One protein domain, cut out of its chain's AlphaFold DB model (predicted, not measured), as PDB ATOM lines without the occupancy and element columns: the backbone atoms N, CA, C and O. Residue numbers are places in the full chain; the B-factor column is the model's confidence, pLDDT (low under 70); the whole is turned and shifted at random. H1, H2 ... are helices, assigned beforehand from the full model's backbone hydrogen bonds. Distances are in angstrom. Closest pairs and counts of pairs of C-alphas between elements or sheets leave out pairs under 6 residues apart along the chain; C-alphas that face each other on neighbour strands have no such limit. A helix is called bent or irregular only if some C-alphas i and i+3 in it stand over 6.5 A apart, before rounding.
ATOM      1  N   GLU A  49      72.353 130.822 225.997       52.34
ATOM      2  CA  GLU A  49      73.779 130.716 225.667       52.34
ATOM      3  C   GLU A  49      74.283 129.270 225.772       52.34
ATOM      4  O   GLU A  49      74.899 128.764 224.832       52.34
ATOM      5  N   GLU A  50      73.890 128.523 226.812       54.81
ATOM      6  CA  GLU A  50      74.161 127.078 226.900       54.81
ATOM      7  C   GLU A  50      73.458 126.283 225.793       54.81
ATOM      8  O   GLU A  50      73.976 125.274 225.301       54.81
ATOM      9  N   ARG A  51      72.289 126.749 225.325       52.75
ATOM     10  CA  ARG A  51      71.666 126.190 224.117       52.75
ATOM     11  C   ARG A  51      72.494 126.472 222.864       52.75
ATOM     12  O   ARG A  51      72.371 125.695 221.922       52.75
ATOM     13  N   ARG A  52      73.289 127.531 222.778       56.34
ATOM     14  CA  ARG A  52      74.034 127.859 221.552       56.34
ATOM     15  C   ARG A  52      75.283 126.995 221.367       56.34
ATOM     16  O   ARG A  52      75.610 126.657 220.236       56.34
ATOM     17  N   GLY A  53      75.900 126.548 222.461       60.56
ATOM     18  CA  GLY A  53      77.137 125.756 222.453       60.56
ATOM     19  C   GLY A  53      76.982 124.231 222.346       60.56
ATOM     20  O   GLY A  53      77.941 123.513 222.634       60.56
ATOM     21  N   ARG A  54      75.802 123.696 221.994       68.25
ATOM     22  CA  ARG A  54      75.567 122.240 221.857       68.25
ATOM     23  C   ARG A  54      75.484 121.812 220.398       68.25
ATOM     24  O   ARG A  54      74.769 122.440 219.623       68.25
ATOM     25  N   CYS A  55      76.142 120.702 220.058       72.12
ATOM     26  CA  CYS A  55      76.082 120.119 218.718       72.12
ATOM     27  C   CYS A  55      74.673 119.584 218.412       72.12
ATOM     28  O   CYS A  55      74.028 118.991 219.282       72.12
ATOM     29  N   GLY A  56      74.185 119.771 217.189       80.06
ATOM     30  CA  GLY A  56      72.907 119.230 216.735       80.06
ATOM     31  C   GLY A  56      72.340 119.933 215.512       80.06
ATOM     32  O   GLY A  56      72.850 120.954 215.063       80.06
ATOM     33  N   TRP A  57      71.241 119.389 214.998       81.81
ATOM     34  CA  TRP A  57      70.538 119.931 213.839       81.81
ATOM     35  C   TRP A  57      69.298 120.691 214.293       81.81
ATOM     36  O   TRP A  57      68.289 120.103 214.693       81.81
ATOM     37  N   GLY A  58      69.376 122.021 214.265       79.25
ATOM     38  CA  GLY A  58      68.288 122.894 214.700       79.25
ATOM     39  C   GLY A  58      67.837 122.586 216.136       79.25
ATOM     40  O   GLY A  58      68.540 122.891 217.104       79.25
ATOM     41  N   LYS A  59      66.646 121.985 216.274       75.94
ATOM     42  CA  LYS A  59      66.052 121.594 217.567       75.94
ATOM     43  C   LYS A  59      66.506 120.212 218.063       75.94
ATOM     44  O   LYS A  59      66.366 119.929 219.249       75.94
ATOM     45  N   LEU A  60      67.045 119.363 217.187       78.12
ATOM     46  CA  LEU A  60      67.409 117.979 217.491       78.12
ATOM     47  C   LEU A  60      68.862 117.916 217.980       78.12
ATOM     48  O   LEU A  60      69.793 118.184 217.222       78.12
ATOM     49  N   ARG A  61      69.066 117.604 219.265       78.25
ATOM     50  CA  ARG A  61      70.391 117.638 219.915       78.25
ATOM     51  C   ARG A  61      70.640 116.373 220.726       78.25
ATOM     52  O   ARG A  61      70.520 116.399 221.952       78.25
ATOM     53  N   PRO A  62      70.931 115.253 220.057       82.50
ATOM     54  CA  PRO A  62      71.080 113.997 220.755       82.50
ATOM     55  C   PRO A  62      72.371 113.973 221.600       82.50
ATOM     56  O   PRO A  62      73.374 114.592 221.227       82.50
ATOM     57  N   PRO A  63      72.369 113.257 222.738       72.19
ATOM     58  CA  PRO A  63      73.487 113.247 223.682       72.19
ATOM     59  C   PRO A  63      74.756 112.606 223.106       72.19
ATOM     60  O   PRO A  63      75.851 113.084 223.384       72.19
ATOM     61  N   TRP A  64      74.627 111.603 222.229       78.31
ATOM     62  CA  TRP A  64      75.769 110.963 221.558       78.31
ATOM     63  C   TRP A  64      76.555 111.921 220.650       78.31
ATOM     64  O   TRP A  64      77.757 111.757 220.465       78.31
ATOM     65  N   LEU A  65      75.894 112.957 220.124       75.50
ATOM     66  CA  LEU A  65      76.508 113.954 219.248       75.50
ATOM     67  C   LEU A  65      77.341 114.980 220.029       75.50
ATOM     68  O   LEU A  65      78.248 115.590 219.470       75.50
ATOM     69  N   GLN A  66      77.077 115.150 221.331       73.94
ATOM     70  CA  GLN A  66      77.866 116.048 222.185       73.94
ATOM     71  C   GLN A  66      79.287 115.520 222.411       73.94
ATOM     72  O   GLN A  66      80.204 116.308 222.624       73.94
ATOM     73  N   THR A  67      79.497 114.204 222.297       77.44
ATOM     74  CA  THR A  67      80.823 113.570 222.368       77.44
ATOM     75  C   THR A  67      81.759 114.061 221.258       77.44
ATOM     76  O   THR A  67      82.968 114.155 221.456       77.44
ATOM     77  N   PHE A  68      81.199 114.437 220.104       72.88
ATOM     78  CA  PHE A  68      81.946 114.946 218.953       72.88
ATOM     79  C   PHE A  68      82.201 116.462 219.011       72.88
ATOM     80  O   PHE A  68      82.819 117.013 218.103       72.88
ATOM     81  N   ARG A  69      81.797 117.144 220.094       71.44
ATOM     82  CA  ARG A  69      82.020 118.581 220.328       71.44
ATOM     83  C   ARG A  69      83.469 118.876 220.741       71.44
ATOM     84  O   ARG A  69      83.724 119.387 221.830       71.44
ATOM     85  N   THR A  70      84.434 118.543 219.890       75.44
ATOM     86  CA  THR A  70      85.844 118.910 220.086       75.44
ATOM     87  C   THR A  70      86.440 119.472 218.798       75.44
ATOM     88  O   THR A  70      86.046 119.088 217.696       75.44
ATOM     89  N   ALA A  71      87.428 120.364 218.930       70.62
ATOM     90  CA  ALA A  71      88.140 120.942 217.786       70.62
ATOM     91  C   ALA A  71      88.810 119.869 216.905       70.62
ATOM     92  O   ALA A  71      88.908 120.040 215.695       70.62
ATOM     93  N   LYS A  72      89.199 118.729 217.495       79.00
ATOM     94  CA  LYS A  72      89.795 117.588 216.784       79.00
ATOM     95  C   LYS A  72      88.831 116.983 215.759       79.00
ATOM     96  O   LYS A  72      89.220 116.746 214.622       79.00
ATOM     97  N   TRP A  73      87.567 116.782 216.139       83.19
ATOM     98  CA  TRP A  73      86.545 116.256 215.230       83.19
ATOM     99  C   TRP A  73      86.134 117.275 214.169       83.19
ATOM    100  O   TRP A  73      85.938 116.898 213.017       83.19
ATOM    101  N   ALA A  74      86.057 118.562 214.523       81.81
ATOM    102  CA  ALA A  74      85.821 119.619 213.542       81.81
ATOM    103  C   ALA A  74      86.945 119.659 212.488       81.81
ATOM    104  O   ALA A  74      86.668 119.663 211.291       81.81
ATOM    105  N   LEU A  75      88.209 119.601 212.923       82.88
ATOM    106  CA  LEU A  75      89.369 119.558 212.032       82.88
ATOM    107  C   LEU A  75      89.381 118.296 211.159       82.88
ATOM    108  O   LEU A  75      89.673 118.392 209.972       82.88
ATOM    109  N   PHE A  76      89.025 117.134 211.715       87.62
ATOM    110  CA  PHE A  76      88.906 115.884 210.960       87.62
ATOM    111  C   PHE A  76      87.925 116.021 209.787       87.62
ATOM    112  O   PHE A  76      88.287 115.742 208.645       87.62
ATOM    113  N   TRP A  77      86.708 116.515 210.045       87.94
ATOM    114  CA  TRP A  77      85.699 116.690 208.998       87.94
ATOM    115  C   TRP A  77      86.058 117.795 208.001       87.94
ATOM    116  O   TRP A  77      85.801 117.637 206.810       87.94
ATOM    117  N   LEU A  78      86.698 118.882 208.447       85.69
ATOM    118  CA  LEU A  78      87.210 119.931 207.556       85.69
ATOM    119  C   LEU A  78      88.338 119.421 206.651       85.69
ATOM    120  O   LEU A  78      88.363 119.736 205.463       85.69
ATOM    121  N   CYS A  79      89.245 118.603 207.185       88.44
ATOM    122  CA  CYS A  79      90.315 117.976 206.415       88.44
ATOM    123  C   CYS A  79      89.742 116.999 205.384       88.44
ATOM    124  O   CYS A  79      90.129 117.029 204.218       88.44
ATOM    125  N   TRP A  80      88.751 116.196 205.777       89.88
ATOM    126  CA  TRP A  80      88.071 115.283 204.863       89.88
ATOM    127  C   TRP A  80      87.289 116.027 203.771       89.88
ATOM    128  O   TRP A  80      87.344 115.643 202.606       89.88
ATOM    129  N   ALA A  81      86.625 117.137 204.111       86.75
ATOM    130  CA  ALA A  81      85.999 118.022 203.128       86.75
ATOM    131  C   ALA A  81      87.033 118.571 202.133       86.75
ATOM    132  O   ALA A  81      86.809 118.526 200.924       86.75
ATOM    133  N   GLY A  82      88.186 119.029 202.630       85.81
ATOM    134  CA  GLY A  82      89.302 119.484 201.801       85.81
ATOM    135  C   GLY A  82      89.858 118.384 200.892       85.81
ATOM    136  O   GLY A  82      90.093 118.630 199.712       85.81
ATOM    137  N   ALA A  83      90.001 117.160 201.404       86.94
ATOM    138  CA  ALA A  83      90.462 116.008 200.636       86.94
ATOM    139  C   ALA A  83      89.479 115.634 199.515       86.94
ATOM    140  O   ALA A  83      89.899 115.473 198.372       86.94
ATOM    141  N   ILE A  84      88.172 115.565 199.804       87.06
ATOM    142  CA  ILE A  84      87.141 115.315 198.781       87.06
ATOM    143  C   ILE A  84      87.137 116.427 197.731       87.06
ATOM    144  O   ILE A  84      87.083 116.139 196.536       87.06
ATOM    145  N   GLN A  85      87.242 117.687 198.156       80.69
ATOM    146  CA  GLN A  85      87.329 118.818 197.237       80.69
ATOM    147  C   GLN A  85      88.570 118.715 196.336       80.69
ATOM    148  O   GLN A  85      88.480 118.972 195.136       80.69
ATOM    149  N   GLY A  86      89.712 118.302 196.894       81.44
ATOM    150  CA  GLY A  86      90.936 118.020 196.148       81.44
ATOM    151  C   GLY A  86      90.739 116.913 195.112       81.44
ATOM    152  O   GLY A  86      91.011 117.135 193.936       81.44
ATOM    153  N   ILE A  87      90.179 115.768 195.517       83.44
ATOM    154  CA  ILE A  87      89.870 114.636 194.626       83.44
ATOM    155  C   ILE A  87      88.948 115.074 193.483       83.44
ATOM    156  O   ILE A  87      89.194 114.719 192.332       83.44
ATOM    157  N   TYR A  88      87.915 115.867 193.776       81.38
ATOM    158  CA  TYR A  88      87.001 116.389 192.762       81.38
ATOM    159  C   TYR A  88      87.732 117.247 191.722       81.38
ATOM    160  O   TYR A  88      87.573 117.028 190.520       81.38
ATOM    161  N   TYR A  89      88.578 118.186 192.160       76.81
ATOM    162  CA  TYR A  89      89.367 119.008 191.242       76.81
ATOM    163  C   TYR A  89      90.369 118.175 190.433       76.81
ATOM    164  O   TYR A  89      90.496 118.386 189.227       76.81
ATOM    165  N   THR A  90      91.041 117.199 191.050       76.88
ATOM    166  CA  THR A  90      91.955 116.297 190.340       76.88
ATOM    167  C   THR A  90      91.211 115.457 189.305       76.88
ATOM    168  O   THR A  90      91.675 115.351 188.176       76.88
ATOM    169  N   MET A  91      90.033 114.921 189.631       76.00
ATOM    170  CA  MET A  91      89.209 114.162 188.688       76.00
ATOM    171  C   MET A  91      88.679 115.042 187.549       76.00
ATOM    172  O   MET A  91      88.573 114.574 186.423       76.00
ATOM    173  N   ALA A  92      88.395 116.322 187.785       70.31
ATOM    174  CA  ALA A  92      87.997 117.237 186.716       70.31
ATOM    175  C   ALA A  92      89.123 117.482 185.690       70.31
ATOM    176  O   ALA A  92      88.841 117.673 184.510       70.31
ATOM    177  N   VAL A  93      90.389 117.450 186.124       69.75
ATOM    178  CA  VAL A  93      91.563 117.657 185.255       69.75
ATOM    179  C   VAL A  93      92.044 116.347 184.621       69.75
ATOM    180  O   VAL A  93      92.292 116.288 183.421       69.75
ATOM    181  N   VAL A  94      92.172 115.287 185.421       69.31
ATOM    182  CA  VAL A  94      92.733 113.986 185.018       69.31
ATOM    183  C   VAL A  94      91.664 113.067 184.415       69.31
ATOM    184  O   VAL A  94      91.967 112.230 183.566       69.31
ATOM    185  N   GLY A  95      90.401 113.239 184.807       70.50
ATOM    186  CA  GLY A  95      89.271 112.419 184.369       70.50
ATOM    187  C   GLY A  95      89.052 112.413 182.858       70.50
ATOM    188  O   GLY A  95      88.889 111.323 182.318       70.50
ATOM    189  N   PRO A  96      89.109 113.554 182.139       69.25
ATOM    190  CA  PRO A  96      89.047 113.550 180.679       69.25
ATOM    191  C   PRO A  96      90.165 112.713 180.045       69.25
ATOM    192  O   PRO A  96      89.891 111.898 179.171       69.25
ATOM    193  N   ALA A  97      91.410 112.842 180.524       66.19
ATOM    194  CA  ALA A  97      92.548 112.081 180.003       66.19
ATOM    195  C   ALA A  97      92.396 110.569 180.248       66.19
ATOM    196  O   ALA A  97      92.546 109.774 179.321       66.19
ATOM    197  N   LEU A  98      92.028 110.167 181.470       63.00
ATOM    198  CA  LEU A  98      91.732 108.765 181.795       63.00
ATOM    199  C   LEU A  98      90.518 108.239 181.023       63.00
ATOM    200  O   LEU A  98      90.512 107.082 180.620       63.00
ATOM    201  N   GLY A  99      89.514 109.083 180.783       66.44
ATOM    202  CA  GLY A  99      88.335 108.763 179.987       66.44
ATOM    203  C   GLY A  99      88.675 108.473 178.527       66.44
ATOM    204  O   GLY A  99      88.166 107.500 177.981       66.44
ATOM    205  N   TYR A 100      89.582 109.239 177.914       62.34
ATOM    206  CA  TYR A 100      90.077 108.944 176.564       62.34
ATOM    207  C   TYR A 100      90.873 107.631 176.515       62.34
ATOM    208  O   TYR A 100      90.660 106.810 175.623       62.34
ATOM    209  N   VAL A 101      91.752 107.380 177.492       63.16
ATOM    210  CA  VAL A 101      92.565 106.148 177.545       63.16
ATOM    211  C   VAL A 101      91.712 104.904 177.820       63.16
ATOM    212  O   VAL A 101      91.844 103.898 177.134       63.16
ATOM    213  N   LEU A 102      90.805 104.953 178.794       60.53
ATOM    214  CA  LEU A 102      89.925 103.823 179.106       60.53
ATOM    215  C   LEU A 102      88.836 103.645 178.042       60.53
ATOM    216  O   LEU A 102      88.526 102.517 177.672       60.53
ATOM    217  N   GLY A 103      88.293 104.741 177.507       57.28
ATOM    218  CA  GLY A 103      87.307 104.721 176.426       57.28
ATOM    219  C   GLY A 103      87.865 104.149 175.123       57.28
ATOM    220  O   GLY A 103      87.182 103.369 174.468       57.28
ATOM    221  N   SER A 104      89.123 104.457 174.783       56.41
ATOM    222  CA  SER A 104      89.799 103.884 173.606       56.41
ATOM    223  C   SER A 104      90.038 102.377 173.723       56.41
ATOM    224  O   SER A 104      89.879 101.667 172.737       56.41
ATOM    225  N   GLN A 105      90.336 101.866 174.921       54.88
ATOM    226  CA  GLN A 105      90.496 100.424 175.161       54.88
ATOM    227  C   GLN A 105      89.150  99.680 175.208       54.88
ATOM    228  O   GLN A 105      89.048  98.535 174.776       54.88
ATOM    229  N   MET A 106      88.097 100.332 175.710       50.78
ATOM    230  CA  MET A 106      86.754  99.748 175.850       50.78
ATOM    231  C   MET A 106      85.895  99.839 174.575       50.78
ATOM    232  O   MET A 106      84.813  99.254 174.525       50.78
ATOM    233  N   LEU A 107      86.366 100.515 173.521       48.50
ATOM    234  CA  LEU A 107      85.711 100.549 172.206       48.50
ATOM    235  C   LEU A 107      85.855  99.240 171.404       48.50
ATOM    236  O   LEU A 107      85.192  99.088 170.383       48.50
ATOM    237  N   LEU A 108      86.626  98.261 171.892       49.34
ATOM    238  CA  LEU A 108      86.766  96.925 171.287       49.34
ATOM    239  C   LEU A 108      85.530  96.009 171.453       49.34
ATOM    240  O   LEU A 108      85.604  94.823 171.141       49.34
ATOM    241  N   GLY A 124      78.967 110.600 187.869       74.25
ATOM    242  CA  GLY A 124      80.060 111.222 188.618       74.25
ATOM    243  C   GLY A 124      79.586 112.369 189.516       74.25
ATOM    244  O   GLY A 124      79.980 112.442 190.680       74.25
ATOM    245  N   PHE A 125      78.677 113.219 189.021       78.94
ATOM    246  CA  PHE A 125      78.116 114.311 189.820       78.94
ATOM    247  C   PHE A 125      77.282 113.783 190.982       78.94
ATOM    248  O   PHE A 125      77.440 114.264 192.099       78.94
ATOM    249  N   ILE A 126      76.459 112.753 190.763       84.69
ATOM    250  CA  ILE A 126      75.655 112.157 191.839       84.69
ATOM    251  C   ILE A 126      76.549 111.517 192.899       84.69
ATOM    252  O   ILE A 126      76.361 111.773 194.087       84.69
ATOM    253  N   PHE A 127      77.559 110.747 192.492       83.62
ATOM    254  CA  PHE A 127      78.508 110.146 193.427       83.62
ATOM    255  C   PHE A 127      79.261 111.212 194.240       83.62
ATOM    256  O   PHE A 127      79.341 111.113 195.465       83.62
ATOM    257  N   SER A 128      79.729 112.281 193.585       81.25
ATOM    258  CA  SER A 128      80.367 113.408 194.278       81.25
ATOM    259  C   SER A 128      79.410 114.143 195.222       81.25
ATOM    260  O   SER A 128      79.801 114.493 196.332       81.25
ATOM    261  N   ALA A 129      78.142 114.321 194.840       86.00
ATOM    262  CA  ALA A 129      77.140 114.981 195.666       86.00
ATOM    263  C   ALA A 129      76.832 114.160 196.923       86.00
ATOM    264  O   ALA A 129      76.760 114.721 198.014       86.00
ATOM    265  N   ILE A 130      76.720 112.835 196.791       90.12
ATOM    266  CA  ILE A 130      76.530 111.923 197.926       90.12
ATOM    267  C   ILE A 130      77.737 111.991 198.870       90.12
ATOM    268  O   ILE A 130      77.554 112.173 200.071       90.12
ATOM    269  N   LEU A 131      78.965 111.914 198.346       87.38
ATOM    270  CA  LEU A 131      80.188 112.034 199.148       87.38
ATOM    271  C   LEU A 131      80.276 113.376 199.891       87.38
ATOM    272  O   LEU A 131      80.581 113.403 201.084       87.38
ATOM    273  N   CYS A 132      79.954 114.483 199.219       87.06
ATOM    274  CA  CYS A 132      79.901 115.802 199.844       87.06
ATOM    275  C   CYS A 132      78.814 115.883 200.924       87.06
ATOM    276  O   CYS A 132      79.058 116.452 201.987       87.06
ATOM    277  N   LEU A 133      77.635 115.288 200.703       90.06
ATOM    278  CA  LEU A 133      76.557 115.244 201.696       90.06
ATOM    279  C   LEU A 133      76.957 114.460 202.950       90.06
ATOM    280  O   LEU A 133      76.673 114.910 204.059       90.06
ATOM    281  N   VAL A 134      77.665 113.337 202.792       90.50
ATOM    282  CA  VAL A 134      78.163 112.527 203.917       90.50
ATOM    283  C   VAL A 134      79.081 113.340 204.837       90.50
ATOM    284  O   VAL A 134      79.035 113.158 206.050       90.50
ATOM    285  N   VAL A 135      79.866 114.271 204.291       88.75
ATOM    286  CA  VAL A 135      80.751 115.158 205.071       88.75
ATOM    287  C   VAL A 135      80.035 116.404 205.587       88.75
ATOM    288  O   VAL A 135      80.303 116.870 206.696       88.75
ATOM    289  N   ALA A 136      79.104 116.948 204.804       88.44
ATOM    290  CA  ALA A 136      78.365 118.149 205.164       88.44
ATOM    291  C   ALA A 136      77.421 117.916 206.352       88.44
ATOM    292  O   ALA A 136      77.309 118.782 207.219       88.44
ATOM    293  N   ILE A 137      76.763 116.752 206.429       89.06
ATOM    294  CA  ILE A 137      75.801 116.436 207.497       89.06
ATOM    295  C   ILE A 137      76.445 116.537 208.902       89.06
ATOM    296  O   ILE A 137      75.878 117.235 209.751       89.06
ATOM    297  N   PRO A 138      77.625 115.932 209.169       86.31
ATOM    298  CA  PRO A 138      78.367 116.130 210.415       86.31
ATOM    299  C   PRO A 138      78.829 117.572 210.650       86.31
ATOM    300  O   PRO A 138      78.740 118.054 211.776       86.31
ATOM    301  N   LEU A 139      79.289 118.281 209.611       84.38
ATOM    302  CA  LEU A 139      79.747 119.671 209.742       84.38
ATOM    303  C   LEU A 139      78.618 120.618 210.172       84.38
ATOM    304  O   LEU A 139      78.824 121.470 211.032       84.38
ATOM    305  N   LEU A 140      77.407 120.423 209.642       85.62
ATOM    306  CA  LEU A 140      76.220 121.209 209.995       85.62
ATOM    307  C   LEU A 140      75.748 120.995 211.437       85.62
ATOM    308  O   LEU A 140      74.969 121.796 211.948       85.62
ATOM    309  N   ALA A 141      76.185 119.915 212.088       85.56
ATOM    310  CA  ALA A 141      75.865 119.662 213.483       85.56
ATOM    311  C   ALA A 141      76.745 120.459 214.457       85.56
ATOM    312  O   ALA A 141      76.419 120.516 215.646       85.56
ATOM    313  N   PHE A 142      77.864 121.038 214.012       81.44
ATOM    314  CA  PHE A 142      78.707 121.842 214.891       81.44
ATOM    315  C   PHE A 142      78.050 123.196 215.202       81.44
ATOM    316  O   PHE A 142      77.406 123.791 214.336       81.44
ATOM    317  N   PRO A 143      78.188 123.697 216.444       72.19
ATOM    318  CA  PRO A 143      77.738 125.040 216.781       72.19
ATOM    319  C   PRO A 143      78.549 126.082 216.000       72.19
ATOM    320  O   PRO A 143      79.714 125.862 215.674       72.19
ATOM    321  N   TYR A 144      77.926 127.233 215.732       64.44
ATOM    322  CA  TYR A 144      78.547 128.362 215.024       64.44
ATOM    323  C   TYR A 144      79.847 128.846 215.693       64.44
ATOM    324  O   TYR A 144      80.764 129.295 215.013       64.44
ATOM    325  N   GLU A 145      79.942 128.706 217.015       66.75
ATOM    326  CA  GLU A 145      81.121 129.041 217.810       66.75
ATOM    327  C   GLU A 145      81.540 127.824 218.639       66.75
ATOM    328  O   GLU A 145      80.733 127.232 219.365       66.75
ATOM    329  N   LEU A 146      82.812 127.429 218.522       67.94
ATOM    330  CA  LEU A 146      83.397 126.418 219.398       67.94
ATOM    331  C   LEU A 146      83.758 127.048 220.756       67.94
ATOM    332  O   LEU A 146      84.223 128.190 220.796       67.94
ATOM    333  N   PRO A 147      83.598 126.311 221.872       56.72
ATOM    334  CA  PRO A 147      83.979 126.804 223.194       56.72
ATOM    335  C   PRO A 147      85.477 127.159 223.224       56.72
ATOM    336  O   PRO A 147      86.305 126.343 222.819       56.72
ATOM    337  N   GLY A 148      85.805 128.376 223.672       58.66
ATOM    338  CA  GLY A 148      87.166 128.945 223.684       58.66
ATOM    339  C   GLY A 148      87.476 129.913 222.531       58.66
ATOM    340  O   GLY A 148      88.376 130.738 222.654       58.66
ATOM    341  N   ALA A 149      86.707 129.890 221.434       62.94
ATOM    342  CA  ALA A 149      86.890 130.845 220.334       62.94
ATOM    343  C   ALA A 149      86.486 132.278 220.727       62.94
ATOM    344  O   ALA A 149      87.088 133.241 220.258       62.94
ATOM    345  N   GLU A 150      85.487 132.412 221.601       60.25
ATOM    346  CA  GLU A 150      85.018 133.698 222.118       60.25
ATOM    347  C   GLU A 150      86.078 134.387 222.982       60.25
ATOM    348  O   GLU A 150      86.304 135.576 222.812       60.25
ATOM    349  N   GLU A 151      86.791 133.641 223.830       61.00
ATOM    350  CA  GLU A 151      87.847 134.174 224.701       61.00
ATOM    351  C   GLU A 151      89.065 134.643 223.893       61.00
ATOM    352  O   GLU A 151      89.564 135.744 224.105       61.00
ATOM    353  N   ILE A 152      89.476 133.879 222.873       63.34
ATOM    354  CA  ILE A 152      90.548 134.278 221.944       63.34
ATOM    355  C   ILE A 152      90.132 135.499 221.114       63.34
ATOM    356  O   ILE A 152      90.939 136.394 220.865       63.34
TER     357      ILE A 152
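What this domain is: This is residues 49 to 108 and 124 to 152 of the 479 residues of the protein "Kazal-like domain-containing protein" of Leptidea sinapis (UniProt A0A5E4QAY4). Two long helices, H3a and H4, run side by side in opposite ways, and residues 92 to 108 of the bent helix H3 stick out past them as a free arm at one end. At the other end of this pair lie loops and three one-turn helices, H1, H2 and H5, loosely spread. The printed part has 89 residues, with five named helices in the order H1 to H5 and no named strand: all helix. It is extended, a rod of 64 by 28 by 16 A, with a radius of gyration of the C-alphas of 19.0 A.

Where its parts are: Find C-alpha 49 at (73.779, 130.716, 225.667), where H1, residues 49 to 52, begins. H2 is residues 63 to 66. H3, residues 71 to 108, was assigned as one helix by its hydrogen bonds but is bent: C-alphas 93 and 96 are 6.6 A apart. Its arm H3a, residues 71 to 93, is 32.9 A long; H3b, residues 96 to 108, is 19.2 A. H4, residues 124 to 140, starts from C-alpha 124 at (80.060, 111.222, 188.618), runs 23.9 A and has a kink of 27 degrees near residue 134. H5, residues 149 to 152, ends at C-alpha 152, (90.548, 134.278, 221.944).

How they stand to each other: Look at Ala 81 and Val 135: their C-alphas, the closest of H3a and H4, are 6.3 A apart. These two touch at a shallow tilt of 15 degrees, opposite ways. H3b stands at a steep tilt of 57 degrees to H3a and is apart from H4. H1, H2 and H5 touch no helix. Every O i to N i+4 pair is within hydrogen-bond range in H3a, 8 of 9 in H3b and 12 of 13 in H4; H1, H2 and H5 are too short for such a pair.

The domain as a whole: The C-alphas of Glu 49 and Leu 108, the two farthest apart, are 65.3 A apart. Residues 109 to 123 are not printed, and the gap from C-alpha 108 to 124 is 23.4 A. Of the links printed whole, H2 to H3 is tight and the others are short. Look for pLDDT under 70 at residues 49 to 54, 93 to 94, 96 to 108 and 144 to 152.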